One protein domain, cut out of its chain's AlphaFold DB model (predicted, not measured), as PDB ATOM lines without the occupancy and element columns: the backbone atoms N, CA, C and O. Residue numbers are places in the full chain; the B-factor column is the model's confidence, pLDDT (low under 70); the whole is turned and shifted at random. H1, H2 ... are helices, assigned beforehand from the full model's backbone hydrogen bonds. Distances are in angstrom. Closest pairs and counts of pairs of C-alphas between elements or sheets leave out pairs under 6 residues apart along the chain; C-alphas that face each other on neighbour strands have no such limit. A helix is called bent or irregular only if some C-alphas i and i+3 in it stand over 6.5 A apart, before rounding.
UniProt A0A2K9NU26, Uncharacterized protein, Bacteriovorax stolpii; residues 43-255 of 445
ATOM      1  N   LEU A  43      20.893 -23.121 -22.542       84.81
ATOM      2  CA  LEU A  43      22.108 -22.329 -22.415       84.81
ATOM      3  C   LEU A  43      23.279 -23.081 -23.047       84.81
ATOM      4  O   LEU A  43      23.367 -24.310 -22.986       84.81
ATOM      5  N   THR A  44      24.186 -22.335 -23.666       88.50
ATOM      6  CA  THR A  44      25.456 -22.875 -24.159       88.50
ATOM      7  C   THR A  44      26.391 -23.205 -22.994       88.50
ATOM      8  O   THR A  44      26.249 -22.674 -21.893       88.50
ATOM      9  N   GLN A  45      27.394 -24.057 -23.232       87.94
ATOM     10  CA  GLN A  45      28.357 -24.422 -22.186       87.94
ATOM     11  C   GLN A  45      29.148 -23.211 -21.664       87.94
ATOM     12  O   GLN A  45      29.471 -23.168 -20.481       87.94
ATOM     13  N   ALA A  46      29.419 -22.224 -22.524       88.81
ATOM     14  CA  ALA A  46      30.064 -20.971 -22.133       88.81
ATOM     15  C   ALA A  46      29.172 -20.156 -21.183       88.81
ATOM     16  O   ALA A  46      29.617 -19.773 -20.108       88.81
ATOM     17  N   GLN A  47      27.885 -19.999 -21.514       89.38
ATOM     18  CA  GLN A  47      26.924 -19.314 -20.641       89.38
ATOM     19  C   GLN A  47      26.764 -20.029 -19.289       89.38
ATOM     20  O   GLN A  47      26.674 -19.379 -18.254       89.38
ATOM     21  N   ILE A  48      26.759 -21.367 -19.274       88.88
ATOM     22  CA  ILE A  48      26.719 -22.146 -18.024       88.88
ATOM     23  C   ILE A  48      27.994 -21.920 -17.195       88.88
ATOM     24  O   ILE A  48      27.909 -21.777 -15.976       88.88
ATOM     25  N   ALA A  49      29.165 -21.871 -17.837       88.69
ATOM     26  CA  ALA A  49      30.439 -21.632 -17.163       88.69
ATOM     27  C   ALA A  49      30.527 -20.236 -16.520       88.69
ATOM     28  O   ALA A  49      31.214 -20.092 -15.513       88.69
ATOM     29  N   GLU A  50      29.814 -19.243 -17.056       89.25
ATOM     30  CA  GLU A  50      29.682 -17.904 -16.462       89.25
ATOM     31  C   GLU A  50      28.670 -17.876 -15.302       89.25
ATOM     32  O   GLU A  50      28.932 -17.280 -14.257       89.25
ATOM     33  N   LEU A  51      27.532 -18.569 -15.441       90.88
ATOM     34  CA  LEU A  51      26.458 -18.553 -14.439       90.88
ATOM     35  C   LEU A  51      26.769 -19.368 -13.185       90.88
ATOM     36  O   LEU A  51      26.268 -19.042 -12.111       90.88
ATOM     37  N   LEU A  52      27.558 -20.439 -13.297       90.25
ATOM     38  CA  LEU A  52      27.867 -21.310 -12.159       90.25
ATOM     39  C   LEU A  52      28.652 -20.591 -11.045       90.25
ATOM     40  O   LEU A  52      28.234 -20.704  -9.889       90.25
ATOM     41  N   PRO A  53      29.753 -19.862 -11.335       92.19
ATOM     42  CA  PRO A  53      30.421 -19.022 -10.345       92.19
ATOM     43  C   PRO A  53      29.485 -17.958  -9.774       92.19
ATOM     44  O   PRO A  53      29.323 -17.897  -8.560       92.19
ATOM     45  N   TRP A  54      28.770 -17.222 -10.636       94.06
ATOM     46  CA  TRP A  54      27.818 -16.199 -10.196       94.06
ATOM     47  C   TRP A  54      26.792 -16.755  -9.205       94.06
ATOM     48  O   TRP A  54      26.582 -16.163  -8.150       94.06
ATOM     49  N   ALA A  55      26.180 -17.907  -9.493       92.56
ATOM     50  CA  ALA A  55      25.169 -18.495  -8.621       92.56
ATOM     51  C   ALA A  55      25.741 -18.842  -7.236       92.56
ATOM     52  O   ALA A  55      25.102 -18.578  -6.214       92.56
ATOM     53  N   LYS A  56      26.948 -19.426  -7.203       92.81
ATOM     54  CA  LYS A  56      27.655 -19.810  -5.971       92.81
ATOM     55  C   LYS A  56      28.025 -18.592  -5.134       92.81
ATOM     56  O   LYS A  56      27.680 -18.540  -3.954       92.81
ATOM     57  N   ASP A  57      28.672 -17.618  -5.761       94.12
ATOM     58  CA  ASP A  57      29.165 -16.416  -5.095       94.12
ATOM     59  C   ASP A  57      27.997 -15.557  -4.600       94.12
ATOM     60  O   ASP A  57      28.002 -15.095  -3.461       94.12
ATOM     61  N   SER A  58      26.926 -15.453  -5.395       95.69
ATOM     62  CA  SER A  58      25.698 -14.747  -5.017       95.69
ATOM     63  C   SER A  58      25.037 -15.356  -3.786       95.69
ATOM     64  O   SER A  58      24.620 -14.620  -2.899       95.69
ATOM     65  N   LYS A  59      24.939 -16.691  -3.685       96.12
ATOM     66  CA  LYS A  59      24.364 -17.339  -2.493       96.12
ATOM     67  C   LYS A  59      25.143 -16.970  -1.233       96.12
ATOM     68  O   LYS A  59      24.523 -16.622  -0.231       96.12
ATOM     69  N   LEU A  60      26.473 -17.068  -1.279       94.38
ATOM     70  CA  LEU A  60      27.333 -16.742  -0.139       94.38
ATOM     71  C   LEU A  60      27.204 -15.263   0.230       94.38
ATOM     72  O   LEU A  60      26.901 -14.945   1.375       94.38
ATOM     73  N   PHE A  61      27.303 -14.377  -0.761       97.19
ATOM     74  CA  PHE A  61      27.130 -12.941  -0.568       97.19
ATOM     75  C   PHE A  61      25.776 -12.589   0.062       97.19
ATOM     76  O   PHE A  61      25.715 -11.758   0.960       97.19
ATOM     77  N   LEU A  62      24.683 -13.213  -0.384       96.44
ATOM     78  CA  LEU A  62      23.342 -12.955   0.142       96.44
ATOM     79  C   LEU A  62      23.166 -13.425   1.594       96.44
ATOM     80  O   LEU A  62      22.455 -12.769   2.358       96.44
ATOM     81  N   ILE A  63      23.806 -14.532   1.981       95.56
ATOM     82  CA  ILE A  63      23.842 -15.001   3.375       95.56
ATOM     83  C   ILE A  63      24.604 -13.986   4.230       95.56
ATOM     84  O   ILE A  63      24.050 -13.469   5.202       95.56
ATOM     85  N   ASP A  64      25.813 -13.617   3.807       94.75
ATOM     86  CA  ASP A  64      26.640 -12.634   4.509       94.75
ATOM     87  C   ASP A  64      25.922 -11.280   4.616       94.75
ATOM     88  O   ASP A  64      25.959 -10.610   5.650       94.75
ATOM     89  N   LEU A  65      25.223 -10.859   3.560       95.69
ATOM     90  CA  LEU A  65      24.426  -9.638   3.543       95.69
ATOM     91  C   LEU A  65      23.337  -9.669   4.626       95.69
ATOM     92  O   LEU A  65      23.178  -8.691   5.357       95.69
ATOM     93  N   MET A  66      22.617 -10.784   4.768       95.06
ATOM     94  CA  MET A  66      21.567 -10.962   5.780       95.06
ATOM     95  C   MET A  66      22.105 -10.966   7.220       95.06
ATOM     96  O   MET A  66      21.416 -10.508   8.142       95.06
ATOM     97  N   GLU A  67      23.329 -11.446   7.429       93.62
ATOM     98  CA  GLU A  67      24.005 -11.436   8.732       93.62
ATOM     99  C   GLU A  67      24.539 -10.042   9.092       93.62
ATOM    100  O   GLU A  67      24.363  -9.566  10.216       93.62
ATOM    101  N   ASN A  68      25.106  -9.327   8.120       92.19
ATOM    102  CA  ASN A  68      25.749  -8.032   8.344       92.19
ATOM    103  C   ASN A  68      24.769  -6.879   8.616       92.19
ATOM    104  O   ASN A  68      25.158  -5.844   9.157       92.19
ATOM    105  N   ILE A  69      23.483  -7.038   8.297       94.44
ATOM    106  CA  ILE A  69      22.474  -5.993   8.527       94.44
ATOM    107  C   ILE A  69      21.903  -5.978   9.955       94.44
ATOM    108  O   ILE A  69      21.074  -5.124  10.272       94.44
ATOM    109  N   GLN A  70      22.275  -6.909  10.841       90.06
ATOM    110  CA  GLN A  70      21.614  -7.044  12.151       90.06
ATOM    111  C   GLN A  70      21.774  -5.801  13.043       90.06
ATOM    112  O   GLN A  70      20.799  -5.396  13.681       90.06
ATOM    113  N   GLY A  71      22.946  -5.157  13.015       90.00
ATOM    114  CA  GLY A  71      23.266  -3.973  13.825       90.00
ATOM    115  C   GLY A  71      22.839  -2.621  13.239       90.00
ATOM    116  O   GLY A  71      23.030  -1.601  13.892       90.00
ATOM    117  N   LEU A  72      22.283  -2.594  12.025       94.94
ATOM    118  CA  LEU A  72      21.920  -1.353  11.333       94.94
ATOM    119  C   LEU A  72      20.548  -0.811  11.772       94.94
ATOM    120  O   LEU A  72      19.735  -1.540  12.349       94.94
ATOM    121  N   THR A  73      20.252   0.454  11.463       95.31
ATOM    122  CA  THR A  73      18.889   0.993  11.616       95.31
ATOM    123  C   THR A  73      17.958   0.410  10.550       95.31
ATOM    124  O   THR A  73      18.419  -0.037   9.507       95.31
ATOM    125  N   THR A  74      16.638   0.395  10.765       93.31
ATOM    126  CA  THR A  74      15.690  -0.183   9.786       93.31
ATOM    127  C   THR A  74      15.828   0.429   8.390       93.31
ATOM    128  O   THR A  74      15.781  -0.314   7.413       93.31
ATOM    129  N   SER A  75      16.038   1.746   8.297       93.69
ATOM    130  CA  SER A  75      16.247   2.434   7.016       93.69
ATOM    131  C   SER A  75      17.522   1.943   6.329       93.69
ATOM    132  O   SER A  75      17.466   1.491   5.187       93.69
ATOM    133  N   ASP A  76      18.638   1.910   7.061       96.19
ATOM    134  CA  ASP A  76      19.924   1.435   6.537       96.19
ATOM    135  C   ASP A  76      19.864  -0.049   6.146       96.19
ATOM    136  O   ASP A  76      20.496  -0.465   5.178       96.19
ATOM    137  N   LYS A  77      19.083  -0.874   6.865       97.56
ATOM    138  CA  LYS A  77      18.844  -2.276   6.480       97.56
ATOM    139  C   LYS A  77      18.164  -2.353   5.120       97.56
ATOM    140  O   LYS A  77      18.556  -3.176   4.303       97.56
ATOM    141  N   ILE A  78      17.134  -1.541   4.891       96.69
ATOM    142  CA  ILE A  78      16.372  -1.553   3.637       96.69
ATOM    143  C   ILE A  78      17.263  -1.127   2.477       96.69
ATOM    144  O   ILE A  78      17.305  -1.837   1.477       96.69
ATOM    145  N   GLU A  79      18.003  -0.030   2.633       97.12
ATOM    146  CA  GLU A  79      18.957   0.450   1.630       97.12
ATOM    147  C   GLU A  79      20.021  -0.613   1.340       97.12
ATOM    148  O   GLU A  79      20.164  -1.066   0.206       97.12
ATOM    149  N   ARG A  80      20.677  -1.133   2.387       97.38
ATOM    150  CA  ARG A  80      21.743  -2.128   2.238       97.38
ATOM    151  C   ARG A  80      21.265  -3.417   1.570       97.38
ATOM    152  O   ARG A  80      21.998  -3.987   0.762       97.38
ATOM    153  N   LEU A  81      20.063  -3.888   1.906       98.19
ATOM    154  CA  LEU A  81      19.468  -5.058   1.260       98.19
ATOM    155  C   LEU A  81      19.084  -4.770  -0.193       98.19
ATOM    156  O   LEU A  81      19.381  -5.591  -1.054       98.19
ATOM    157  N   ALA A  82      18.437  -3.637  -0.475       98.06
ATOM    158  CA  ALA A  82      18.034  -3.274  -1.832       98.06
ATOM    159  C   ALA A  82      19.252  -3.156  -2.759       98.06
ATOM    160  O   ALA A  82      19.257  -3.764  -3.830       98.06
ATOM    161  N   ASP A  83      20.310  -2.482  -2.310       98.06
ATOM    162  CA  ASP A  83      21.560  -2.335  -3.058       98.06
ATOM    163  C   ASP A  83      22.268  -3.674  -3.262       98.06
ATOM    164  O   ASP A  83      22.724  -3.983  -4.364       98.06
ATOM    165  N   GLY A  84      22.334  -4.508  -2.221       97.62
ATOM    166  CA  GLY A  84      22.941  -5.834  -2.320       97.62
ATOM    167  C   GLY A  84      22.201  -6.741  -3.308       97.62
ATOM    168  O   GLY A  84      22.830  -7.390  -4.144       97.62
ATOM    169  N   ILE A  85      20.865  -6.742  -3.267       97.81
ATOM    170  CA  ILE A  85      20.029  -7.472  -4.228       97.81
ATOM    171  C   ILE A  85      20.244  -6.924  -5.647       97.81
ATOM    172  O   ILE A  85      20.417  -7.706  -6.584       97.81
ATOM    173  N   ALA A  86      20.267  -5.599  -5.816       96.75
ATOM    174  CA  ALA A  86      20.493  -4.958  -7.107       96.75
ATOM    175  C   ALA A  86      21.873  -5.297  -7.694       96.75
ATOM    176  O   ALA A  86      21.954  -5.575  -8.891       96.75
ATOM    177  N   SER A  87      22.929  -5.356  -6.871       96.25
ATOM    178  CA  SER A  87      24.274  -5.778  -7.298       96.25
ATOM    179  C   SER A  87      24.256  -7.207  -7.837       96.25
ATOM    180  O   SER A  87      24.638  -7.440  -8.981       96.25
ATOM    181  N   VAL A  88      23.697  -8.152  -7.069       94.94
ATOM    182  CA  VAL A  88      23.609  -9.569  -7.468       94.94
ATOM    183  C   VAL A  88      22.837  -9.745  -8.777       94.94
ATOM    184  O   VAL A  88      23.258 -10.492  -9.666       94.94
ATOM    185  N   VAL A  89      21.700  -9.059  -8.921       92.69
ATOM    186  CA  VAL A  89      20.900  -9.100 -10.154       92.69
ATOM    187  C   VAL A  89      21.646  -8.431 -11.314       92.69
ATOM    188  O   VAL A  89      21.599  -8.935 -12.438       92.69
ATOM    189  N   GLY A  90      22.339  -7.321 -11.063       90.31
ATOM    190  CA  GLY A  90      23.088  -6.560 -12.060       90.31
ATOM    191  C   GLY A  90      24.282  -7.320 -12.638       90.31
ATOM    192  O   GLY A  90      24.486  -7.280 -13.853       90.31
ATOM    193  N   GLU A  91      25.004  -8.045 -11.783       89.94
ATOM    194  CA  GLU A  91      26.177  -8.865 -12.119       89.94
ATOM    195  C   GLU A  91      25.819 -10.183 -12.817       89.94
ATOM    196  O   GLU A  91      26.683 -10.821 -13.418       89.94
ATOM    197  N   SER A  92      24.549 -10.592 -12.779       86.88
ATOM    198  CA  SER A  92      24.114 -11.820 -13.443       86.88
ATOM    199  C   SER A  92      24.301 -11.737 -14.966       86.88
ATOM    200  O   SER A  92      23.690 -10.917 -15.661       86.88
ATOM    201  N   ALA A  93      25.145 -12.619 -15.502       80.75
ATOM    202  CA  ALA A  93      25.405 -12.740 -16.929       80.75
ATOM    203  C   ALA A  93      25.442 -14.219 -17.356       80.75
ATOM    204  O   ALA A  93      26.051 -15.033 -16.662       80.75
ATOM    205  N   PRO A  94      24.802 -14.576 -18.485       84.00
ATOM    206  CA  PRO A  94      23.975 -13.725 -19.342       84.00
ATOM    207  C   PRO A  94      22.578 -13.434 -18.755       84.00
ATOM    208  O   PRO A  94      21.946 -14.272 -18.118       84.00
ATOM    209  N   LYS A  95      22.027 -12.248 -19.054       83.06
ATOM    210  CA  LYS A  95      20.729 -11.789 -18.513       83.06
ATOM    211  C   LYS A  95      19.490 -12.483 -19.096       83.06
ATOM    212  O   LYS A  95      18.369 -12.194 -18.684       83.06
ATOM    213  N   ASN A  96      19.648 -13.371 -20.063       80.12
ATOM    214  CA  ASN A  96      18.539 -14.046 -20.734       80.12
ATOM    215  C   ASN A  96      18.238 -15.446 -20.170       80.12
ATOM    216  O   ASN A  96      17.271 -16.063 -20.623       80.12
ATOM    217  N   SER A  97      19.016 -15.921 -19.192       82.62
ATOM    218  CA  SER A  97      18.842 -17.225 -18.552       82.62
ATOM    219  C   SER A  97      17.642 -17.272 -17.608       82.62
ATOM    220  O   SER A  97      17.372 -16.317 -16.874       82.62
ATOM    221  N   GLU A  98      16.973 -18.420 -17.570       85.25
ATOM    222  CA  GLU A  98      15.849 -18.659 -16.670       85.25
ATOM    223  C   GLU A  98      16.277 -19.210 -15.300       85.25
ATOM    224  O   GLU A  98      16.056 -20.379 -14.994       85.25
ATOM    225  N   LEU A  99      16.898 -18.361 -14.476       90.31
ATOM    226  CA  LEU A  99      17.331 -18.723 -13.120       90.31
ATOM    227  C   LEU A  99      16.375 -18.167 -12.064       90.31
ATOM    228  O   LEU A  99      16.156 -16.955 -11.975       90.31
ATOM    229  N   LEU A 100      15.816 -19.062 -11.253       93.44
ATOM    230  CA  LEU A 100      14.771 -18.767 -10.276       93.44
ATOM    231  C   LEU A 100      15.285 -17.909  -9.116       93.44
ATOM    232  O   LEU A 100      14.558 -17.048  -8.624       93.44
ATOM    233  N   MET A 101      16.552 -18.078  -8.726       94.62
ATOM    234  CA  MET A 101      17.226 -17.236  -7.738       94.62
ATOM    235  C   MET A 101      17.191 -15.771  -8.174       94.62
ATOM    236  O   MET A 101      16.747 -14.904  -7.424       94.62
ATOM    237  N   ARG A 102      17.575 -15.490  -9.425       92.44
ATOM    238  CA  ARG A 102      17.522 -14.130  -9.977       92.44
ATOM    239  C   ARG A 102      16.095 -13.597 -10.025       92.44
ATOM    240  O   ARG A 102      15.879 -12.416  -9.767       92.44
ATOM    241  N   TYR A 103      15.128 -14.446 -10.363       94.19
ATOM    242  CA  TYR A 103      13.729 -14.036 -10.465       94.19
ATOM    243  C   TYR A 103      13.178 -13.620  -9.106       94.19
ATOM    244  O   TYR A 103      12.552 -12.569  -9.011       94.19
ATOM    245  N   ALA A 104      13.466 -14.385  -8.050       96.00
ATOM    246  CA  ALA A 104      13.061 -14.043  -6.691       96.00
ATOM    247  C   ALA A 104      13.604 -12.671  -6.259       96.00
ATOM    248  O   ALA A 104      12.850 -11.838  -5.756       96.00
ATOM    249  N   LEU A 105      14.888 -12.426  -6.528       96.06
ATOM    250  CA  LEU A 105      15.573 -11.170  -6.219       96.06
ATOM    251  C   LEU A 105      14.988  -9.986  -6.992       96.06
ATOM    252  O   LEU A 105      14.616  -8.980  -6.389       96.06
ATOM    253  N   ASN A 106      14.847 -10.115  -8.314       95.12
ATOM    254  CA  ASN A 106      14.354  -9.018  -9.141       95.12
ATOM    255  C   ASN A 106      12.893  -8.678  -8.815       95.12
ATOM    256  O   ASN A 106      12.528  -7.513  -8.692       95.12
ATOM    257  N   ARG A 107      12.063  -9.698  -8.583       96.19
ATOM    258  CA  ARG A 107      10.686  -9.511  -8.108       96.19
ATOM    259  C   ARG A 107      10.640  -8.805  -6.755       96.19
ATOM    260  O   ARG A 107       9.811  -7.917  -6.578       96.19
ATOM    261  N   GLY A 108      11.555  -9.130  -5.841       96.62
ATOM    262  CA  GLY A 108      11.696  -8.434  -4.562       96.62
ATOM    263  C   GLY A 108      11.942  -6.932  -4.722       96.62
ATOM    264  O   GLY A 108      11.279  -6.133  -4.059       96.62
ATOM    265  N   LEU A 109      12.822  -6.541  -5.650       96.62
ATOM    266  CA  LEU A 109      13.070  -5.132  -5.978       96.62
ATOM    267  C   LEU A 109      11.826  -4.446  -6.551       96.62
ATOM    268  O   LEU A 109      11.498  -3.336  -6.138       96.62
ATOM    269  N   VAL A 110      11.094  -5.116  -7.446       96.50
ATOM    270  CA  VAL A 110       9.859  -4.565  -8.027       96.50
ATOM    271  C   VAL A 110       8.781  -4.356  -6.964       96.50
ATOM    272  O   VAL A 110       8.132  -3.312  -6.947       96.50
ATOM    273  N   ILE A 111       8.591  -5.307  -6.044       96.62
ATOM    274  CA  ILE A 111       7.647  -5.115  -4.937       96.62
ATOM    275  C   ILE A 111       8.108  -3.971  -4.032       96.62
ATOM    276  O   ILE A 111       7.287  -3.137  -3.657       96.62
ATOM    277  N   ASN A 112       9.400  -3.880  -3.710       96.44
ATOM    278  CA  ASN A 112       9.930  -2.776  -2.911       96.44
ATOM    279  C   ASN A 112       9.695  -1.401  -3.570       96.44
ATOM    280  O   ASN A 112       9.367  -0.436  -2.875       96.44
ATOM    281  N   ASP A 113       9.798  -1.312  -4.899       96.31
ATOM    282  CA  ASP A 113       9.453  -0.105  -5.659       96.31
ATOM    283  C   ASP A 113       7.954   0.228  -5.565       96.31
ATOM    284  O   ASP A 113       7.590   1.369  -5.271       96.31
ATOM    285  N   ILE A 114       7.072  -0.771  -5.709       95.19
ATOM    286  CA  ILE A 114       5.622  -0.589  -5.517       95.19
ATOM    287  C   ILE A 114       5.336  -0.039  -4.115       95.19
ATOM    288  O   ILE A 114       4.629   0.957  -3.982       95.19
ATOM    289  N   LEU A 115       5.910  -0.640  -3.069       95.56
ATOM    290  CA  LEU A 115       5.723  -0.161  -1.697       95.56
ATOM    291  C   LEU A 115       6.256   1.263  -1.514       95.56
ATOM    292  O   LEU A 115       5.648   2.059  -0.812       95.56
ATOM    293  N   SER A 116       7.378   1.601  -2.149       95.25
ATOM    294  CA  SER A 116       7.981   2.935  -2.046       95.25
ATOM    295  C   SER A 116       7.168   4.029  -2.725       95.25
ATOM    296  O   SER A 116       7.228   5.175  -2.294       95.25
ATOM    297  N   ARG A 117       6.414   3.678  -3.765       94.69
ATOM    298  CA  ARG A 117       5.570   4.610  -4.513       94.69
ATOM    299  C   ARG A 117       4.192   4.797  -3.892       94.69
ATOM    300  O   ARG A 117       3.634   5.888  -3.959       94.69
ATOM    301  N   GLU A 118       3.626   3.715  -3.369       93.81
ATOM    302  CA  GLU A 118       2.234   3.684  -2.922       93.81
ATOM    303  C   GLU A 118       2.085   3.969  -1.425       93.81
ATOM    304  O   GLU A 118       1.060   4.505  -1.024       93.81
ATOM    305  N   MET A 119       3.084   3.641  -0.598       93.88
ATOM    306  CA  MET A 119       3.013   3.847   0.850       93.88
ATOM    307  C   MET A 119       3.673   5.159   1.268       93.88
ATOM    308  O   MET A 119       4.752   5.506   0.789       93.88
ATOM    309  N   ASP A 120       3.081   5.827   2.255       90.38
ATOM    310  CA  ASP A 120       3.747   6.906   2.983       90.38
ATOM    311  C   ASP A 120       4.948   6.345   3.773       90.38
ATOM    312  O   ASP A 120       4.824   5.358   4.507       90.38
ATOM    313  N   ALA A 121       6.123   6.957   3.601       87.06
ATOM    314  CA  ALA A 121       7.376   6.519   4.210       87.06
ATOM    315  C   ALA A 121       7.358   6.607   5.745       87.06
ATOM    316  O   ALA A 121       8.031   5.798   6.396       87.06
ATOM    317  N   ASP A 122       6.562   7.532   6.290       87.69
ATOM    318  CA  ASP A 122       6.433   7.787   7.728       87.69
ATOM    319  C   ASP A 122       5.261   7.017   8.362       87.69
ATOM    320  O   ASP A 122       5.118   6.972   9.587       87.69
ATOM    321  N   ALA A 123       4.421   6.370   7.546       88.19
ATOM    322  CA  ALA A 123       3.309   5.583   8.052       88.19
ATOM    323  C   ALA A 123       3.782   4.329   8.803       88.19
ATOM    324  O   ALA A 123       4.763   3.657   8.464       88.19
ATOM    325  N   VAL A 124       3.023   3.986   9.847       82.25
ATOM    326  CA  VAL A 124       3.298   2.821  10.689       82.25
ATOM    327  C   VAL A 124       3.308   1.550   9.840       82.25
ATOM    328  O   VAL A 124       2.341   1.226   9.154       82.25
ATOM    329  N   GLY A 125       4.406   0.800   9.927       86.81
ATOM    330  CA  GLY A 125       4.570  -0.482   9.238       86.81
ATOM    331  C   GLY A 125       5.111  -0.392   7.807       86.81
ATOM    332  O   GLY A 125       5.441  -1.435   7.250       86.81
ATOM    333  N   SER A 126       5.290   0.802   7.226       90.69
ATOM    334  CA  SER A 126       5.835   0.954   5.864       90.69
ATOM    335  C   SER A 126       7.249   0.396   5.726       90.69
ATOM    336  O   SER A 126       7.526  -0.423   4.848       90.69
ATOM    337  N   GLN A 127       8.141   0.783   6.636       92.06
ATOM    338  CA  GLN A 127       9.527   0.308   6.647       92.06
ATOM    339  C   GLN A 127       9.606  -1.200   6.953       92.06
ATOM    340  O   GLN A 127      10.371  -1.928   6.326       92.06
ATOM    341  N   ASP A 128       8.768  -1.702   7.867       91.75
ATOM    342  CA  ASP A 128       8.702  -3.135   8.190       91.75
ATOM    343  C   ASP A 128       8.248  -3.970   6.981       91.75
ATOM    344  O   ASP A 128       8.867  -4.989   6.673       91.75
ATOM    345  N   ALA A 129       7.236  -3.515   6.236       92.50
ATOM    346  CA  ALA A 129       6.784  -4.186   5.019       92.50
ATOM    347  C   ALA A 129       7.907  -4.287   3.973       92.50
ATOM    348  O   ALA A 129       8.171  -5.381   3.470       92.50
ATOM    349  N   LYS A 130       8.618  -3.183   3.699       94.62
ATOM    350  CA  LYS A 130       9.768  -3.170   2.775       94.62
ATOM    351  C   LYS A 130      10.877  -4.116   3.229       94.62
ATOM    352  O   LYS A 130      11.346  -4.943   2.448       94.62
ATOM    353  N   LEU A 131      11.249  -4.055   4.508       94.75
ATOM    354  CA  LEU A 131      12.285  -4.919   5.068       94.75
ATOM    355  C   LEU A 131      11.916  -6.405   4.935       94.75
ATOM    356  O   LEU A 131      12.760  -7.212   4.545       94.75
ATOM    357  N   ARG A 132      10.660  -6.775   5.219       93.06
ATOM    358  CA  ARG A 132      10.176  -8.156   5.066       93.06
ATOM    359  C   ARG A 132      10.213  -8.627   3.617       93.06
ATOM    360  O   ARG A 132      10.637  -9.755   3.385       93.06
ATOM    361  N   VAL A 133       9.818  -7.784   2.656       94.81
ATOM    362  CA  VAL A 133       9.882  -8.118   1.220       94.81
ATOM    363  C   VAL A 133      11.306  -8.468   0.814       94.81
ATOM    364  O   VAL A 133      11.526  -9.515   0.205       94.81
ATOM    365  N   LEU A 134      12.270  -7.612   1.158       97.12
ATOM    366  CA  LEU A 134      13.663  -7.787   0.750       97.12
ATOM    367  C   LEU A 134      14.270  -9.041   1.390       97.12
ATOM    368  O   LEU A 134      14.822  -9.880   0.681       97.12
ATOM    369  N   LYS A 135      14.086  -9.226   2.704       95.62
ATOM    370  CA  LYS A 135      14.562 -10.419   3.422       95.62
ATOM    371  C   LYS A 135      13.985 -11.711   2.854       95.62
ATOM    372  O   LYS A 135      14.732 -12.621   2.511       95.62
ATOM    373  N   ALA A 136      12.667 -11.775   2.702       93.44
ATOM    374  CA  ALA A 136      12.012 -12.982   2.219       93.44
ATOM    375  C   ALA A 136      12.336 -13.274   0.745       93.44
ATOM    376  O   ALA A 136      12.427 -14.434   0.350       93.44
ATOM    377  N   SER A 137      12.576 -12.241  -0.071       95.75
ATOM    378  CA  SER A 137      13.045 -12.423  -1.450       95.75
ATOM    379  C   SER A 137      14.448 -13.035  -1.491       95.75
ATOM    380  O   SER A 137      14.694 -13.913  -2.316       95.75
ATOM    381  N   ILE A 138      15.343 -12.640  -0.576       96.69
ATOM    382  CA  ILE A 138      16.666 -13.264  -0.412       96.69
ATOM    383  C   ILE A 138      16.534 -14.718   0.053       96.69
ATOM    384  O   ILE A 138      17.139 -15.609  -0.537       96.69
ATOM    385  N   GLU A 139      15.714 -14.981   1.069       95.06
ATOM    386  CA  GLU A 139      15.475 -16.341   1.567       95.06
ATOM    387  C   GLU A 139      14.920 -17.255   0.467       95.06
ATOM    388  O   GLU A 139      15.359 -18.395   0.311       95.06
ATOM    389  N   MET A 140      14.001 -16.744  -0.356       94.25
ATOM    390  CA  MET A 140      13.463 -17.481  -1.494       94.25
ATOM    391  C   MET A 140      14.508 -17.695  -2.593       94.25
ATOM    392  O   MET A 140      14.578 -18.783  -3.164       94.25
ATOM    393  N   ALA A 141      15.352 -16.701  -2.864       95.69
ATOM    394  CA  ALA A 141      16.464 -16.840  -3.795       95.69
ATOM    395  C   ALA A 141      17.412 -17.970  -3.349       95.69
ATOM    396  O   ALA A 141      17.720 -18.875  -4.127       95.69
ATOM    397  N   ILE A 142      17.777 -17.992  -2.062       94.19
ATOM    398  CA  ILE A 142      18.603 -19.044  -1.457       94.19
ATOM    399  C   ILE A 142      17.892 -20.406  -1.506       94.19
ATOM    400  O   ILE A 142      18.528 -21.406  -1.841       94.19
ATOM    401  N   LYS A 143      16.577 -20.468  -1.240       92.81
ATOM    402  CA  LYS A 143      15.769 -21.701  -1.355       92.81
ATOM    403  C   LYS A 143      15.873 -22.313  -2.754       92.81
ATOM    404  O   LYS A 143      15.963 -23.533  -2.892       92.81
ATOM    405  N   TYR A 144      15.845 -21.482  -3.794       93.31
ATOM    406  CA  TYR A 144      15.829 -21.939  -5.183       93.31
ATOM    407  C   TYR A 144      17.215 -22.154  -5.803       93.31
ATOM    408  O   TYR A 144      17.297 -22.800  -6.848       93.31
ATOM    409  N   TYR A 145      18.297 -21.755  -5.134       93.19
ATOM    410  CA  TYR A 145      19.675 -21.955  -5.597       93.19
ATOM    411  C   TYR A 145      19.996 -23.403  -6.013       93.19
ATOM    412  O   TYR A 145      20.515 -23.630  -7.103       93.19
ATOM    413  N   GLU A 146      19.661 -24.404  -5.189       86.62
ATOM    414  CA  GLU A 146      19.966 -25.810  -5.521       86.62
ATOM    415  C   GLU A 146      19.170 -26.285  -6.751       86.62
ATOM    416  O   GLU A 146      19.600 -27.167  -7.495       86.62
ATOM    417  N   THR A 147      18.007 -25.669  -6.993       89.25
ATOM    418  CA  THR A 147      17.207 -25.914  -8.202       89.25
ATOM    419  C   THR A 147      17.917 -25.353  -9.425       89.25
ATOM    420  O   THR A 147      18.037 -26.051 -10.428       89.25
ATOM    421  N   ASP A 148      18.426 -24.126  -9.327       90.00
ATOM    422  CA  ASP A 148      19.180 -23.474 -10.396       90.00
ATOM    423  C   ASP A 148      20.480 -24.220 -10.713       90.00
ATOM    424  O   ASP A 148      20.789 -24.426 -11.885       90.00
ATOM    425  N   LEU A 149      21.200 -24.727  -9.706       89.12
ATOM    426  CA  LEU A 149      22.357 -25.595  -9.944       89.12
ATOM    427  C   LEU A 149      21.977 -26.869 -10.698       89.12
ATOM    428  O   LEU A 149      22.657 -27.244 -11.649       89.12
ATOM    429  N   ALA A 150      20.878 -27.525 -10.318       86.19
ATOM    430  CA  ALA A 150      20.410 -28.706 -11.035       86.19
ATOM    431  C   ALA A 150      20.053 -28.377 -12.497       86.19
ATOM    432  O   ALA A 150      20.412 -29.139 -13.395       86.19
ATOM    433  N   ILE A 151      19.419 -27.227 -12.752       84.81
ATOM    434  CA  ILE A 151      19.121 -26.737 -14.106       84.81
ATOM    435  C   ILE A 151      20.416 -26.528 -14.901       84.81
ATOM    436  O   ILE A 151      20.526 -27.017 -16.024       84.81
ATOM    437  N   LEU A 152      21.412 -25.862 -14.316       86.00
ATOM    438  CA  LEU A 152      22.681 -25.550 -14.977       86.00
ATOM    439  C   LEU A 152      23.544 -26.795 -15.237       86.00
ATOM    440  O   LEU A 152      24.073 -26.963 -16.334       86.00
ATOM    441  N   GLU A 153      23.676 -27.686 -14.253       83.44
ATOM    442  CA  GLU A 153      24.574 -28.847 -14.322       83.44
ATOM    443  C   GLU A 153      23.933 -30.051 -15.022       83.44
ATOM    444  O   GLU A 153      24.587 -30.742 -15.807       83.44
ATOM    445  N   LYS A 154      22.649 -30.313 -14.751       76.94
ATOM    446  CA  LYS A 154      21.925 -31.498 -15.245       76.94
ATOM    447  C   LYS A 154      21.016 -31.189 -16.434       76.94
ATOM    448  O   LYS A 154      20.363 -32.101 -16.937       76.94
ATOM    449  N   LYS A 155      20.975 -29.929 -16.892       74.19
ATOM    450  CA  LYS A 155      20.126 -29.455 -18.004       74.19
ATOM    451  C   LYS A 155      18.648 -29.797 -17.798       74.19
ATOM    452  O   LYS A 155      17.928 -30.101 -18.748       74.19
ATOM    453  N   THR A 156      18.206 -29.792 -16.540       71.50
ATOM    454  CA  THR A 156      16.805 -30.030 -16.189       71.50
ATOM    455  C   THR A 156      15.967 -28.789 -16.459       71.50
ATOM    456  O   THR A 156      16.468 -27.670 -16.465       71.50
ATOM    457  N   THR A 157      14.670 -28.977 -16.656       76.12
ATOM    458  CA  THR A 157      13.731 -27.884 -16.915       76.12
ATOM    459  C   THR A 157      13.371 -27.153 -15.626       76.12
ATOM    460  O   THR A 157      13.159 -27.792 -14.594       76.12
ATOM    461  N   ALA A 158      13.264 -25.826 -15.686       81.12
ATOM    462  CA  ALA A 158      12.874 -25.022 -14.535       81.12
ATOM    463  C   ALA A 158      11.411 -25.295 -14.126       81.12
ATOM    464  O   ALA A 158      10.526 -25.258 -14.985       81.12
ATOM    465  N   PRO A 159      11.127 -25.554 -12.835       86.25
ATOM    466  CA  PRO A 159       9.771 -25.810 -12.353       86.25
ATOM    467  C   PRO A 159       9.015 -24.494 -12.092       86.25
ATOM    468  O   PRO A 159       8.762 -24.133 -10.939       86.25
ATOM    469  N   PHE A 160       8.672 -23.754 -13.152       90.25
ATOM    470  CA  PHE A 160       8.074 -22.417 -13.030       90.25
ATOM    471  C   PHE A 160       6.756 -22.408 -12.280       90.25
ATOM    472  O   PHE A 160       6.536 -21.489 -11.500       90.25
ATOM    473  N   VAL A 161       5.906 -23.419 -12.458       89.69
ATOM    474  CA  VAL A 161       4.659 -23.510 -11.689       89.69
ATOM    475  C   VAL A 161       4.940 -23.558 -10.191       89.69
ATOM    476  O   VAL A 161       4.316 -22.819  -9.439       89.69
ATOM    477  N   ILE A 162       5.891 -24.386  -9.747       88.75
ATOM    478  CA  ILE A 162       6.207 -24.518  -8.316       88.75
ATOM    479  C   ILE A 162       6.726 -23.184  -7.780       88.75
ATOM    480  O   ILE A 162       6.227 -22.687  -6.775       88.75
ATOM    481  N   PHE A 163       7.665 -22.569  -8.501       93.00
ATOM    482  CA  PHE A 163       8.187 -21.253  -8.150       93.00
ATOM    483  C   PHE A 163       7.091 -20.182  -8.090       93.00
ATOM    484  O   PHE A 163       7.019 -19.427  -7.126       93.00
ATOM    485  N   GLY A 164       6.224 -20.122  -9.100       92.75
ATOM    486  CA  GLY A 164       5.166 -19.124  -9.193       92.75
ATOM    487  C   GLY A 164       4.123 -19.267  -8.092       92.75
ATOM    488  O   GLY A 164       3.698 -18.262  -7.528       92.75
ATOM    489  N   LEU A 165       3.739 -20.500  -7.745       91.06
ATOM    490  CA  LEU A 165       2.810 -20.760  -6.645       91.06
ATOM    491  C   LEU A 165       3.447 -20.413  -5.288       91.06
ATOM    492  O   LEU A 165       2.818 -19.713  -4.498       91.06
ATOM    493  N   ASP A 166       4.702 -20.812  -5.054       90.75
ATOM    494  CA  ASP A 166       5.464 -20.447  -3.851       90.75
ATOM    495  C   ASP A 166       5.563 -18.926  -3.681       90.75
ATOM    496  O   ASP A 166       5.297 -18.387  -2.605       90.75
ATOM    497  N   TYR A 167       5.946 -18.223  -4.753       92.62
ATOM    498  CA  TYR A 167       6.106 -16.771  -4.740       92.62
ATOM    499  C   TYR A 167       4.755 -16.071  -4.537       92.62
ATOM    500  O   TYR A 167       4.660 -15.085  -3.804       92.62
ATOM    501  N   PHE A 168       3.689 -16.589  -5.151       93.19
ATOM    502  CA  PHE A 168       2.333 -16.077  -4.979       93.19
ATOM    503  C   PHE A 168       1.832 -16.221  -3.539       93.19
ATOM    504  O   PHE A 168       1.276 -15.270  -2.989       93.19
ATOM    505  N   ASP A 169       2.040 -17.380  -2.916       90.00
ATOM    506  CA  ASP A 169       1.646 -17.618  -1.527       90.00
ATOM    507  C   ASP A 169       2.454 -16.746  -0.562       90.00
ATOM    508  O   ASP A 169       1.877 -16.128   0.336       90.00
ATOM    509  N   PHE A 170       3.757 -16.596  -0.807       89.56
ATOM    510  CA  PHE A 170       4.596 -15.634  -0.095       89.56
ATOM    511  C   PHE A 170       4.028 -14.209  -0.169       89.56
ATOM    512  O   PHE A 170       3.808 -13.578   0.870       89.56
ATOM    513  N   LEU A 171       3.741 -13.707  -1.376       91.62
ATOM    514  CA  LEU A 171       3.176 -12.370  -1.536       91.62
ATOM    515  C   LEU A 171       1.805 -12.255  -0.877       91.62
ATOM    516  O   LEU A 171       1.537 -11.237  -0.253       91.62
ATOM    517  N   ASN A 172       0.948 -13.274  -0.952       90.25
ATOM    518  CA  ASN A 172      -0.357 -13.260  -0.288       90.25
ATOM    519  C   ASN A 172      -0.245 -13.117   1.230       90.25
ATOM    520  O   ASN A 172      -1.045 -12.396   1.830       90.25
ATOM    521  N   GLU A 173       0.706 -13.813   1.856       88.81
ATOM    522  CA  GLU A 173       0.949 -13.701   3.293       88.81
ATOM    523  C   GLU A 173       1.504 -12.323   3.654       88.81
ATOM    524  O   GLU A 173       0.965 -11.659   4.541       88.81
ATOM    525  N   LEU A 174       2.503 -11.841   2.910       88.62
ATOM    526  CA  LEU A 174       3.085 -10.514   3.115       88.62
ATOM    527  C   LEU A 174       2.052  -9.396   2.925       88.62
ATOM    528  O   LEU A 174       2.008  -8.430   3.690       88.62
ATOM    529  N   ASN A 175       1.167  -9.548   1.943       90.00
ATOM    530  CA  ASN A 175       0.156  -8.556   1.618       90.00
ATOM    531  C   ASN A 175      -0.835  -8.323   2.771       90.00
ATOM    532  O   ASN A 175      -1.460  -7.268   2.847       90.00
ATOM    533  N   LYS A 176      -0.973  -9.272   3.712       88.19
ATOM    534  CA  LYS A 176      -1.816  -9.111   4.912       88.19
ATOM    535  C   LYS A 176      -1.276  -8.072   5.895       88.19
ATOM    536  O   LYS A 176      -2.074  -7.533   6.655       88.19
ATOM    537  N   SER A 177       0.031  -7.800   5.895       86.00
ATOM    538  CA  SER A 177       0.655  -6.803   6.778       86.00
ATOM    539  C   SER A 177       0.802  -5.415   6.153       86.00
ATOM    540  O   SER A 177       1.271  -4.501   6.822       86.00
ATOM    541  N   ILE A 178       0.408  -5.236   4.889       91.38
ATOM    542  CA  ILE A 178       0.402  -3.925   4.232       91.38
ATOM    543  C   ILE A 178      -0.901  -3.205   4.594       91.38
ATOM    544  O   ILE A 178      -1.989  -3.685   4.267       91.38
ATOM    545  N   PHE A 179      -0.782  -2.062   5.275       89.75
ATOM    546  CA  PHE A 179      -1.928  -1.253   5.706       89.75
ATOM    547  C   PHE A 179      -2.452  -0.315   4.617       89.75
ATOM    548  O   PHE A 179      -3.654  -0.059   4.566       89.75
ATOM    549  N   ASP A 180      -1.569   0.179   3.748       92.75
ATOM    550  CA  ASP A 180      -1.963   1.050   2.645       92.75
ATOM    551  C   ASP A 180      -2.777   0.268   1.604       92.75
ATOM    552  O   ASP A 180      -2.339  -0.762   1.080       92.75
ATOM    553  N   ALA A 181      -3.989   0.745   1.313       92.75
ATOM    554  CA  ALA A 181      -4.916   0.039   0.439       92.75
ATOM    555  C   ALA A 181      -4.446   0.027  -1.023       92.75
ATOM    556  O   ALA A 181      -4.666  -0.968  -1.720       92.75
ATOM    557  N   SER A 182      -3.804   1.101  -1.493       93.62
ATOM    558  CA  SER A 182      -3.266   1.186  -2.855       93.62
ATOM    559  C   SER A 182      -2.089   0.227  -3.029       93.62
ATOM    560  O   SER A 182      -2.064  -0.570  -3.971       93.62
ATOM    561  N   ALA A 183      -1.165   0.206  -2.067       94.81
ATOM    562  CA  ALA A 183      -0.044  -0.725  -2.045       94.81
ATOM    563  C   ALA A 183      -0.533  -2.180  -1.980       94.81
ATOM    564  O   ALA A 183      -0.123  -3.007  -2.796       94.81
ATOM    565  N   GLN A 184      -1.479  -2.485  -1.081       94.94
ATOM    566  CA  GLN A 184      -2.043  -3.830  -0.941       94.94
ATOM    567  C   GLN A 184      -2.727  -4.306  -2.236       94.94
ATOM    568  O   GLN A 184      -2.643  -5.482  -2.610       94.94
ATOM    569  N   TYR A 185      -3.403  -3.393  -2.940       96.38
ATOM    570  CA  TYR A 185      -4.032  -3.661  -4.230       96.38
ATOM    571  C   TYR A 185      -2.990  -3.966  -5.312       96.38
ATOM    572  O   TYR A 185      -3.084  -5.005  -5.974       96.38
ATOM    573  N   ASN A 186      -1.991  -3.096  -5.467       95.62
ATOM    574  CA  ASN A 186      -0.974  -3.226  -6.506       95.62
ATOM    575  C   ASN A 186      -0.105  -4.471  -6.300       95.62
ATOM    576  O   ASN A 186       0.149  -5.191  -7.264       95.62
ATOM    577  N   VAL A 187       0.270  -4.795  -5.057       95.38
ATOM    578  CA  VAL A 187       0.991  -6.037  -4.734       95.38
ATOM    579  C   VAL A 187       0.143  -7.266  -5.067       95.38
ATOM    580  O   VAL A 187       0.628  -8.173  -5.740       95.38
ATOM    581  N   GLN A 188      -1.138  -7.296  -4.679       95.25
ATOM    582  CA  GLN A 188      -2.015  -8.441  -4.962       95.25
ATOM    583  C   GLN A 188      -2.210  -8.680  -6.461       95.25
ATOM    584  O   GLN A 188      -2.207  -9.823  -6.925       95.25
ATOM    585  N   ARG A 189      -2.428  -7.598  -7.208       95.12
ATOM    586  CA  ARG A 189      -2.604  -7.645  -8.656       95.12
ATOM    587  C   ARG A 189      -1.326  -8.143  -9.328       95.12
ATOM    588  O   ARG A 189      -1.393  -9.067 -10.132       95.12
ATOM    589  N   THR A 190      -0.185  -7.579  -8.941       94.94
ATOM    590  CA  THR A 190       1.140  -7.969  -9.440       94.94
ATOM    591  C   THR A 190       1.418  -9.448  -9.161       94.94
ATOM    592  O   THR A 190       1.857 -10.172 -10.049       94.94
ATOM    593  N   ALA A 191       1.061  -9.946  -7.972       94.44
ATOM    594  CA  ALA A 191       1.183 -11.360  -7.627       94.44
ATOM    595  C   ALA A 191       0.385 -12.268  -8.583       94.44
ATOM    596  O   ALA A 191       0.885 -13.306  -9.011       94.44
ATOM    597  N   LEU A 192      -0.843 -11.877  -8.947       94.19
ATOM    598  CA  LEU A 192      -1.664 -12.616  -9.911       94.19
ATOM    599  C   LEU A 192      -1.081 -12.559 -11.330       94.19
ATOM    600  O   LEU A 192      -1.071 -13.581 -12.009       94.19
ATOM    601  N   GLU A 193      -0.591 -11.399 -11.770       94.31
ATOM    602  CA  GLU A 193       0.072 -11.237 -13.074       94.31
ATOM    603  C   GLU A 193       1.307 -12.142 -13.185       94.31
ATOM    604  O   GLU A 193       1.498 -12.828 -14.191       94.31
ATOM    605  N   TRP A 194       2.116 -12.207 -12.129       95.31
ATOM    606  CA  TRP A 194       3.308 -13.052 -12.092       95.31
ATOM    607  C   TRP A 194       2.968 -14.534 -12.032       95.31
ATOM    608  O   TRP A 194       3.526 -15.307 -12.807       95.31
ATOM    609  N   LEU A 195       2.000 -14.923 -11.198       94.69
ATOM    610  CA  LEU A 195       1.524 -16.302 -11.158       94.69
ATOM    611  C   LEU A 195       1.001 -16.740 -12.530       94.69
ATOM    612  O   LEU A 195       1.330 -17.824 -13.002       94.69
ATOM    613  N   GLN A 196       0.208 -15.898 -13.194       94.56
ATOM    614  CA  GLN A 196      -0.296 -16.188 -14.532       94.56
ATOM    615  C   GLN A 196       0.846 -16.444 -15.516       94.56
ATOM    616  O   GLN A 196       0.793 -17.410 -16.278       94.56
ATOM    617  N   TRP A 197       1.865 -15.583 -15.494       94.75
ATOM    618  CA  TRP A 197       3.032 -15.709 -16.353       94.75
ATOM    619  C   TRP A 197       3.812 -16.997 -16.075       94.75
ATOM    620  O   TRP A 197       4.160 -17.708 -17.016       94.75
ATOM    621  N   ASP A 198       4.022 -17.336 -14.803       94.50
ATOM    622  CA  ASP A 198       4.734 -18.544 -14.388       94.50
ATOM    623  C   ASP A 198       4.001 -19.826 -14.795       94.50
ATOM    624  O   ASP A 198       4.621 -20.739 -15.337       94.50
ATOM    625  N   LEU A 199       2.675 -19.866 -14.619       93.06
ATOM    626  CA  LEU A 199       1.838 -20.971 -15.092       93.06
ATOM    627  C   LEU A 199       1.854 -21.080 -16.621       93.06
ATOM    628  O   LEU A 199       1.903 -22.179 -17.164       93.06
ATOM    629  N   TYR A 200       1.806 -19.944 -17.320       93.00
ATOM    630  CA  TYR A 200       1.758 -19.900 -18.779       93.00
ATOM    631  C   TYR A 200       3.067 -20.352 -19.430       93.00
ATOM    632  O   TYR A 200       3.038 -21.050 -20.445       93.00
ATOM    633  N   ARG A 201       4.215 -19.964 -18.864       90.56
ATOM    634  CA  ARG A 201       5.524 -20.340 -19.406       90.56
ATOM    635  C   ARG A 201       5.958 -21.749 -19.019       90.56
ATOM    636  O   ARG A 201       6.916 -22.247 -19.597       90.56
ATOM    637  N   ASP A 202       5.312 -22.400 -18.064       89.88
ATOM    638  CA  ASP A 202       5.669 -23.769 -17.707       89.88
ATOM    639  C   ASP A 202       5.495 -24.733 -18.897       89.88
ATOM    640  O   ASP A 202       4.653 -24.532 -19.774       89.88
ATOM    641  N   LEU A 203       6.311 -25.788 -18.959       86.56
ATOM    642  CA  LEU A 203       6.210 -26.798 -20.019       86.56
ATOM    643  C   LEU A 203       4.884 -27.561 -19.977       86.56
ATOM    644  O   LEU A 203       4.429 -28.039 -21.012       86.56
ATOM    645  N   ASN A 204       4.260 -27.655 -18.801       86.94
ATOM    646  CA  ASN A 204       2.972 -28.305 -18.598       86.94
ATOM    647  C   ASN A 204       1.812 -27.294 -18.480       86.94
ATOM    648  O   ASN A 204       0.813 -27.559 -17.809       86.94
ATOM    649  N   ASN A 205       1.924 -26.121 -19.113       88.25
ATOM    650  CA  ASN A 205       0.928 -25.042 -19.024       88.25
ATOM    651  C   ASN A 205      -0.513 -25.468 -19.371       88.25
ATOM    652  O   ASN A 205      -1.463 -24.934 -18.799       88.25
ATOM    653  N   ALA A 206      -0.694 -26.466 -20.243       87.69
ATOM    654  CA  ALA A 206      -1.999 -27.010 -20.611       87.69
ATOM    655  C   ALA A 206      -2.754 -27.585 -19.400       87.69
ATOM    656  O   ALA A 206      -3.963 -27.390 -19.275       87.69
ATOM    657  N   SER A 207      -2.038 -28.206 -18.457       86.50
ATOM    658  CA  SER A 207      -2.618 -28.724 -17.209       86.50
ATOM    659  C   SER A 207      -3.112 -27.609 -16.277       86.50
ATOM    660  O   SER A 207      -3.914 -27.863 -15.380       86.50
ATOM    661  N   TYR A 208      -2.663 -26.370 -16.503       89.19
ATOM    662  CA  TYR A 208      -3.022 -25.182 -15.728       89.19
ATOM    663  C   TYR A 208      -3.894 -24.196 -16.521       89.19
ATOM    664  O   TYR A 208      -4.131 -23.071 -16.072       89.19
ATOM    665  N   ALA A 209      -4.399 -24.600 -17.693       88.88
ATOM    666  CA  ALA A 209      -5.206 -23.744 -18.559       88.88
ATOM    667  C   ALA A 209      -6.426 -23.115 -17.854       88.88
ATOM    668  O   ALA A 209      -6.625 -21.903 -18.008       88.88
ATOM    669  N   PRO A 210      -7.206 -23.841 -17.020       89.88
ATOM    670  CA  PRO A 210      -8.316 -23.240 -16.279       89.88
ATOM    671  C   PRO A 210      -7.874 -22.092 -15.359       89.88
ATOM    672  O   PRO A 210      -8.533 -21.053 -15.297       89.88
ATOM    673  N   GLN A 211      -6.747 -22.254 -14.662       91.12
ATOM    674  CA  GLN A 211      -6.175 -21.251 -13.767       91.12
ATOM    675  C   GLN A 211      -5.680 -20.041 -14.563       91.12
ATOM    676  O   GLN A 211      -6.027 -18.909 -14.226       91.12
ATOM    677  N   ILE A 212      -4.946 -20.273 -15.654       93.00
ATOM    678  CA  ILE A 212      -4.418 -19.217 -16.529       93.00
ATOM    679  C   ILE A 212      -5.556 -18.354 -17.088       93.00
ATOM    680  O   ILE A 212      -5.509 -17.124 -16.988       93.00
ATOM    681  N   VAL A 213      -6.603 -18.978 -17.640       92.50
ATOM    682  CA  VAL A 213      -7.776 -18.282 -18.201       92.50
ATOM    683  C   VAL A 213      -8.523 -17.507 -17.118       92.50
ATOM    684  O   VAL A 213      -8.915 -16.356 -17.326       92.50
ATOM    685  N   LYS A 214      -8.698 -18.106 -15.940       93.19
ATOM    686  CA  LYS A 214      -9.390 -17.468 -14.820       93.19
ATOM    687  C   LYS A 214      -8.660 -16.233 -14.311       93.19
ATOM    688  O   LYS A 214      -9.301 -15.199 -14.099       93.19
ATOM    689  N   ILE A 215      -7.341 -16.324 -14.136       94.75
ATOM    690  CA  ILE A 215      -6.520 -15.177 -13.746       94.75
ATOM    691  C   ILE A 215      -6.604 -14.104 -14.836       94.75
ATOM    692  O   ILE A 215      -6.921 -12.962 -14.518       94.75
ATOM    693  N   ASN A 216      -6.457 -14.478 -16.113       95.25
ATOM    694  CA  ASN A 216      -6.548 -13.550 -17.245       95.25
ATOM    695  C   ASN A 216      -7.846 -12.737 -17.244       95.25
ATOM    696  O   ASN A 216      -7.842 -11.513 -17.353       95.25
ATOM    697  N   ASN A 217      -8.976 -13.433 -17.124       94.00
ATOM    698  CA  ASN A 217     -10.292 -12.810 -17.164       94.00
ATOM    699  C   ASN A 217     -10.526 -11.919 -15.940       94.00
ATOM    700  O   ASN A 217     -11.166 -10.879 -16.060       94.00
ATOM    701  N   SER A 218      -9.968 -12.294 -14.787       94.06
ATOM    702  CA  SER A 218     -10.032 -11.477 -13.574       94.06
ATOM    703  C   SER A 218      -9.166 -10.221 -13.700       94.06
ATOM    704  O   SER A 218      -9.643  -9.124 -13.442       94.06
ATOM    705  N   LEU A 219      -7.923 -10.342 -14.176       93.25
ATOM    706  CA  LEU A 219      -7.011  -9.206 -14.361       93.25
ATOM    707  C   LEU A 219      -7.569  -8.147 -15.320       93.25
ATOM    708  O   LEU A 219      -7.376  -6.958 -15.084       93.25
ATOM    709  N   LYS A 220      -8.331  -8.552 -16.345       93.25
ATOM    710  CA  LYS A 220      -9.022  -7.628 -17.263       93.25
ATOM    711  C   LYS A 220     -10.084  -6.756 -16.588       93.25
ATOM    712  O   LYS A 220     -10.406  -5.696 -17.118       93.25
ATOM    713  N   THR A 221     -10.656  -7.191 -15.463       93.00
ATOM    714  CA  THR A 221     -11.675  -6.415 -14.734       93.00
ATOM    715  C   THR A 221     -11.076  -5.534 -13.641       93.00
ATOM    716  O   THR A 221     -11.749  -4.629 -13.147       93.00
ATOM    717  N   PHE A 222      -9.804  -5.739 -13.291       93.50
ATOM    718  CA  PHE A 222      -9.106  -4.941 -12.291       93.50
ATOM    719  C   PHE A 222      -8.458  -3.695 -12.934       93.50
ATOM    720  O   PHE A 222      -7.677  -3.830 -13.876       93.50
ATOM    721  N   PRO A 223      -8.740  -2.464 -12.453       91.44
ATOM    722  CA  PRO A 223      -8.229  -1.236 -13.075       91.44
ATOM    723  C   PRO A 223      -6.714  -1.039 -12.947       91.44
ATOM    724  O   PRO A 223      -6.154  -1.138 -11.867       91.44
ATOM    725  N   ASN A 224      -6.040  -0.692 -14.043       85.75
ATOM    726  CA  ASN A 224      -4.577  -0.487 -14.087       85.75
ATOM    727  C   ASN A 224      -4.173   0.949 -13.712       85.75
ATOM    728  O   ASN A 224      -3.000   1.303 -13.727       85.75
ATOM    729  N   LYS A 225      -5.172   1.801 -13.489       88.69
ATOM    730  CA  LYS A 225      -5.030   3.218 -13.170       88.69
ATOM    731  C   LYS A 225      -5.188   3.423 -11.672       88.69
ATOM    732  O   LYS A 225      -5.778   2.582 -11.000       88.69
ATOM    733  N   LYS A 226      -4.744   4.579 -11.181       87.75
ATOM    734  CA  LYS A 226      -4.979   4.988  -9.794       87.75
ATOM    735  C   LYS A 226      -6.478   4.928  -9.471       87.75
ATOM    736  O   LYS A 226      -7.306   5.425 -10.239       87.75
ATOM    737  N   ILE A 227      -6.803   4.294  -8.353       92.31
ATOM    738  CA  ILE A 227      -8.162   4.096  -7.840       92.31
ATOM    739  C   ILE A 227      -8.251   4.621  -6.407       92.31
ATOM    740  O   ILE A 227      -7.232   4.913  -5.787       92.31
ATOM    741  N   THR A 228      -9.471   4.789  -5.898       93.06
ATOM    742  CA  THR A 228      -9.684   5.207  -4.505       93.06
ATOM    743  C   THR A 228      -9.494   4.037  -3.543       93.06
ATOM    744  O   THR A 228      -9.717   2.887  -3.919       93.06
ATOM    745  N   ASP A 229      -9.195   4.307  -2.273       89.81
ATOM    746  CA  ASP A 229      -9.022   3.260  -1.253       89.81
ATOM    747  C   ASP A 229     -10.239   2.340  -1.128       89.81
ATOM    748  O   ASP A 229     -10.107   1.122  -1.016       89.81
ATOM    749  N   ALA A 230     -11.450   2.899  -1.222       92.81
ATOM    750  CA  ALA A 230     -12.682   2.115  -1.209       92.81
ATOM    751  C   ALA A 230     -12.742   1.120  -2.385       92.81
ATOM    752  O   ALA A 230     -13.139  -0.035  -2.208       92.81
ATOM    753  N   GLN A 231     -12.310   1.548  -3.576       93.50
ATOM    754  CA  GLN A 231     -12.202   0.683  -4.752       93.50
ATOM    755  C   GLN A 231     -11.078  -0.345  -4.588       93.50
ATOM    756  O   GLN A 231     -11.286  -1.517  -4.914       93.50
ATOM    757  N   SER A 232      -9.926   0.055  -4.042       93.12
ATOM    758  CA  SER A 232      -8.805  -0.839  -3.735       93.12
ATOM    759  C   SER A 232      -9.253  -1.971  -2.816       93.12
ATOM    760  O   SER A 232      -9.127  -3.141  -3.176       93.12
ATOM    761  N   ILE A 233      -9.890  -1.649  -1.686       92.31
ATOM    762  CA  ILE A 233     -10.395  -2.628  -0.711       92.31
ATOM    763  C   ILE A 233     -11.413  -3.579  -1.351       92.31
ATOM    764  O   ILE A 233     -11.350  -4.795  -1.139       92.31
ATOM    765  N   ALA A 234     -12.351  -3.053  -2.146       93.50
ATOM    766  CA  ALA A 234     -13.336  -3.875  -2.844       93.50
ATOM    767  C   ALA A 234     -12.662  -4.863  -3.812       93.50
ATOM    768  O   ALA A 234     -12.953  -6.063  -3.775       93.50
ATOM    769  N   ASN A 235     -11.707  -4.391  -4.615       94.12
ATOM    770  CA  ASN A 235     -10.984  -5.228  -5.568       94.12
ATOM    771  C   ASN A 235     -10.054  -6.240  -4.887       94.12
ATOM    772  O   ASN A 235      -9.976  -7.380  -5.336       94.12
ATOM    773  N   ILE A 236      -9.412  -5.885  -3.771       93.56
ATOM    774  CA  ILE A 236      -8.601  -6.816  -2.970       93.56
ATOM    775  C   ILE A 236      -9.451  -7.997  -2.498       93.56
ATOM    776  O   ILE A 236      -9.024  -9.149  -2.592       93.56
ATOM    777  N   ARG A 237     -10.684  -7.750  -2.038       92.25
ATOM    778  CA  ARG A 237     -11.608  -8.829  -1.644       92.25
ATOM    779  C   ARG A 237     -11.954  -9.740  -2.821       92.25
ATOM    780  O   ARG A 237     -12.024 -10.955  -2.638       92.25
ATOM    781  N   LEU A 238     -12.156  -9.182  -4.015       92.56
ATOM    782  CA  LEU A 238     -12.403  -9.966  -5.227       92.56
ATOM    783  C   LEU A 238     -11.173 -10.791  -5.625       92.56
ATOM    784  O   LEU A 238     -11.306 -11.988  -5.864       92.56
ATOM    785  N   MET A 239      -9.977 -10.201  -5.607       93.50
ATOM    786  CA  MET A 239      -8.724 -10.905  -5.892       93.50
ATOM    787  C   MET A 239      -8.468 -12.052  -4.909       93.50
ATOM    788  O   MET A 239      -8.104 -13.145  -5.332       93.50
ATOM    789  N   LYS A 240      -8.752 -11.860  -3.615       89.50
ATOM    790  CA  LYS A 240      -8.671 -12.934  -2.611       89.50
ATOM    791  C   LYS A 240      -9.636 -14.084  -2.913       89.50
ATOM    792  O   LYS A 240      -9.260 -15.242  -2.756       89.50
ATOM    793  N   LYS A 241     -10.852 -13.796  -3.395       90.56
ATOM    794  CA  LYS A 241     -11.785 -14.842  -3.855       90.56
ATOM    795  C   LYS A 241     -11.245 -15.578  -5.079       90.56
ATOM    796  O   LYS A 241     -11.339 -16.800  -5.123       90.56
ATOM    797  N   VAL A 242     -10.662 -14.865  -6.045       90.06
ATOM    798  CA  VAL A 242     -10.002 -15.497  -7.199       90.06
ATOM    799  C   VAL A 242      -8.906 -16.439  -6.704       90.06
ATOM    800  O   VAL A 242      -8.962 -17.619  -7.032       90.06
ATOM    801  N   ALA A 243      -8.005 -15.962  -5.839       86.69
ATOM    802  CA  ALA A 243      -6.919 -16.747  -5.250       86.69
ATOM    803  C   ALA A 243      -7.416 -18.029  -4.560       86.69
ATOM    804  O   ALA A 243      -6.924 -19.119  -4.847       86.69
ATOM    805  N   GLN A 244      -8.452 -17.928  -3.719       85.12
ATOM    806  CA  GLN A 244      -9.072 -19.085  -3.058       85.12
ATOM    807  C   GLN A 244      -9.606 -20.112  -4.059       85.12
ATOM    808  O   GLN A 244      -9.450 -21.318  -3.876       85.12
ATOM    809  N   GLN A 245     -10.228 -19.644  -5.139       85.31
ATOM    810  CA  GLN A 245     -10.811 -20.519  -6.147       85.31
ATOM    811  C   GLN A 245      -9.791 -21.097  -7.139       85.31
ATOM    812  O   GLN A 245     -10.176 -21.935  -7.953       85.31
ATOM    813  N   LEU A 246      -8.533 -20.650  -7.130       81.50
ATOM    814  CA  LEU A 246      -7.483 -21.254  -7.954       81.50
ATOM    815  C   LEU A 246      -7.042 -22.627  -7.409       81.50
ATOM    816  O   LEU A 246      -6.300 -23.327  -8.090       81.50
ATOM    817  N   ASN A 247      -7.515 -23.028  -6.216       65.75
ATOM    818  CA  ASN A 247      -7.215 -24.307  -5.553       65.75
ATOM    819  C   ASN A 247      -5.709 -24.657  -5.552       65.75
ATOM    820  O   ASN A 247      -5.307 -25.822  -5.598       65.75
ATOM    821  N   VAL A 248      -4.888 -23.605  -5.493       59.44
ATOM    822  CA  VAL A 248      -3.421 -23.616  -5.564       59.44
ATOM    823  C   VAL A 248      -2.846 -24.552  -4.511       59.44
ATOM    824  O   VAL A 248      -2.015 -25.395  -4.826       59.44
ATOM    825  N   LYS A 249      -3.399 -24.498  -3.297       53.81
ATOM    826  CA  LYS A 249      -2.913 -25.237  -2.131       53.81
ATOM    827  C   LYS A 249      -2.914 -26.755  -2.324       53.81
ATOM    828  O   LYS A 249      -1.909 -27.389  -2.055       53.81
ATOM    829  N   SER A 250      -3.992 -27.344  -2.851       59.72
ATOM    830  CA  SER A 250      -4.061 -28.804  -3.061       59.72
ATOM    831  C   SER A 250      -3.129 -29.304  -4.172       59.72
ATOM    832  O   SER A 250      -2.699 -30.458  -4.150       59.72
ATOM    833  N   THR A 251      -2.806 -28.430  -5.126       59.19
ATOM    834  CA  THR A 251      -1.875 -28.709  -6.226       59.19
ATOM    835  C   THR A 251      -0.427 -28.579  -5.743       59.19
ATOM    836  O   THR A 251       0.379 -29.469  -6.003       59.19
ATOM    837  N   LEU A 252      -0.132 -27.534  -4.959       55.38
ATOM    838  CA  LEU A 252       1.148 -27.305  -4.281       55.38
ATOM    839  C   LEU A 252       1.517 -28.466  -3.364       55.38
ATOM    840  O   LEU A 252       2.584 -29.035  -3.531       55.38
ATOM    841  N   THR A 253       0.617 -28.889  -2.469       60.91
ATOM    842  CA  THR A 253       0.935 -29.946  -1.496       60.91
ATOM    843  C   THR A 253       1.287 -31.266  -2.181       60.91
ATOM    844  O   THR A 253       2.216 -31.944  -1.760       60.91
ATOM    845  N   LYS A 254       0.600 -31.621  -3.275       66.62
ATOM    846  CA  LYS A 254       0.932 -32.827  -4.051       66.62
ATOM    847  C   LYS A 254       2.293 -32.710  -4.741       66.62
ATOM    848  O   LYS A 254       3.096 -33.631  -4.643       66.62
ATOM    849  N   LEU A 255       2.565 -31.576  -5.385       62.75
ATOM    850  CA  LEU A 255       3.844 -31.316  -6.057       62.75
ATOM    851  C   LEU A 255       5.022 -31.236  -5.073       62.75
ATOM    852  O   LEU A 255       6.107 -31.731  -5.370       62.75
TER     853      LEU A 255
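AT A GLANCE: This is residues 43 to 255 of the 445 residues of an uncharacterized protein of Bacteriovorax stolpii (UniProt A0A2K9NU26). Eight roughly aligned helices or arms, H1, H2, H3, H4a, H5, H6, H7 and H8, make a broad slab, an up-and-down bundle in which each runs against the one before it. H1 to H4 form one half and H5 to H8 the other, joined mainly where H3 meets H6; the short H9 packs on H5. The printed part has 213 residues, nine named helices and no named strand, and its class is all helix. It is compact, with a radius of gyration of the C-alphas of 17.7 A and spans of 52 by 47 by 29 A.

IN THESE COORDINATES: H1, residues 45 to 68, begins at C-alpha 45 (28.357, -24.422, -22.186) and is 34.7 A long. H2 is residues 74 to 91, 25.8 A, and H3 residues 100 to 118, 26.7 A. H4, residues 126 to 154, was assigned as one helix by its hydrogen bonds but is bent: C-alphas 143 and 146 are 7.2 A apart. Its arms are H4a, residues 126 to 143, 25.8 A, and H4b, residues 146 to 154. H5 is residues 160 to 175, 21.7 A; H6, residues 181 to 201, 30.3 A, begins at C-alpha 181 (-4.916, 0.039, 0.439). H7, residues 205 to 219, is irregular, with C-alphas 207 and 210 8.0 A apart. H8 is residues 229 to 245, 24.3 A, and H9, residues 248 to 255, ends at C-alpha 255 (3.844, -31.316, -6.057).

HOW THE PARTS SIT: H1 and H2 form a helical hairpin, at a shallow tilt of 10 degrees; their closest C-alphas, Ser 58 and Val 88, are 6.1 A apart. H4b touches H1 at residues 48 to 55 alone, closest at Ile 48 and Leu 152, 6.1 A. H3 and H4a form a hairpin at 7 degrees, with C-alphas of Met 101 and Ala 141 4.0 A apart. H3 touches H6 with residues 111 to 118 alone, closest at Glu 118 and Ala 183, 5.0 A. H5 and H6 form a hairpin at 8 degrees, closest at Gly 164 and Leu 195, 5.0 A. H6 touches H7, closest at Gln 196 and Ile 212, 5.5 A, and H8, closest at Ala 181 and Asp 229, 5.5 A. H9 touches H5, closest at Leu 165 and Val 248, 6.9 A. H1 and H8 are apart. Every O i to N i+4 pair is within hydrogen-bond range in H2, H3, H4a, H4b, H5, H6 and H8; the counts are 18 of 20 in H1, 9 of 11 in H7 and 3 of 4 in H9.

THE WHOLE: The two farthest C-alphas, Gln 45 and Ala 230, are 53.2 A apart. The printed part has no cut and no long link. Mean pLDDT of the printed part is 90.3; residues 247 to 255 are under 70.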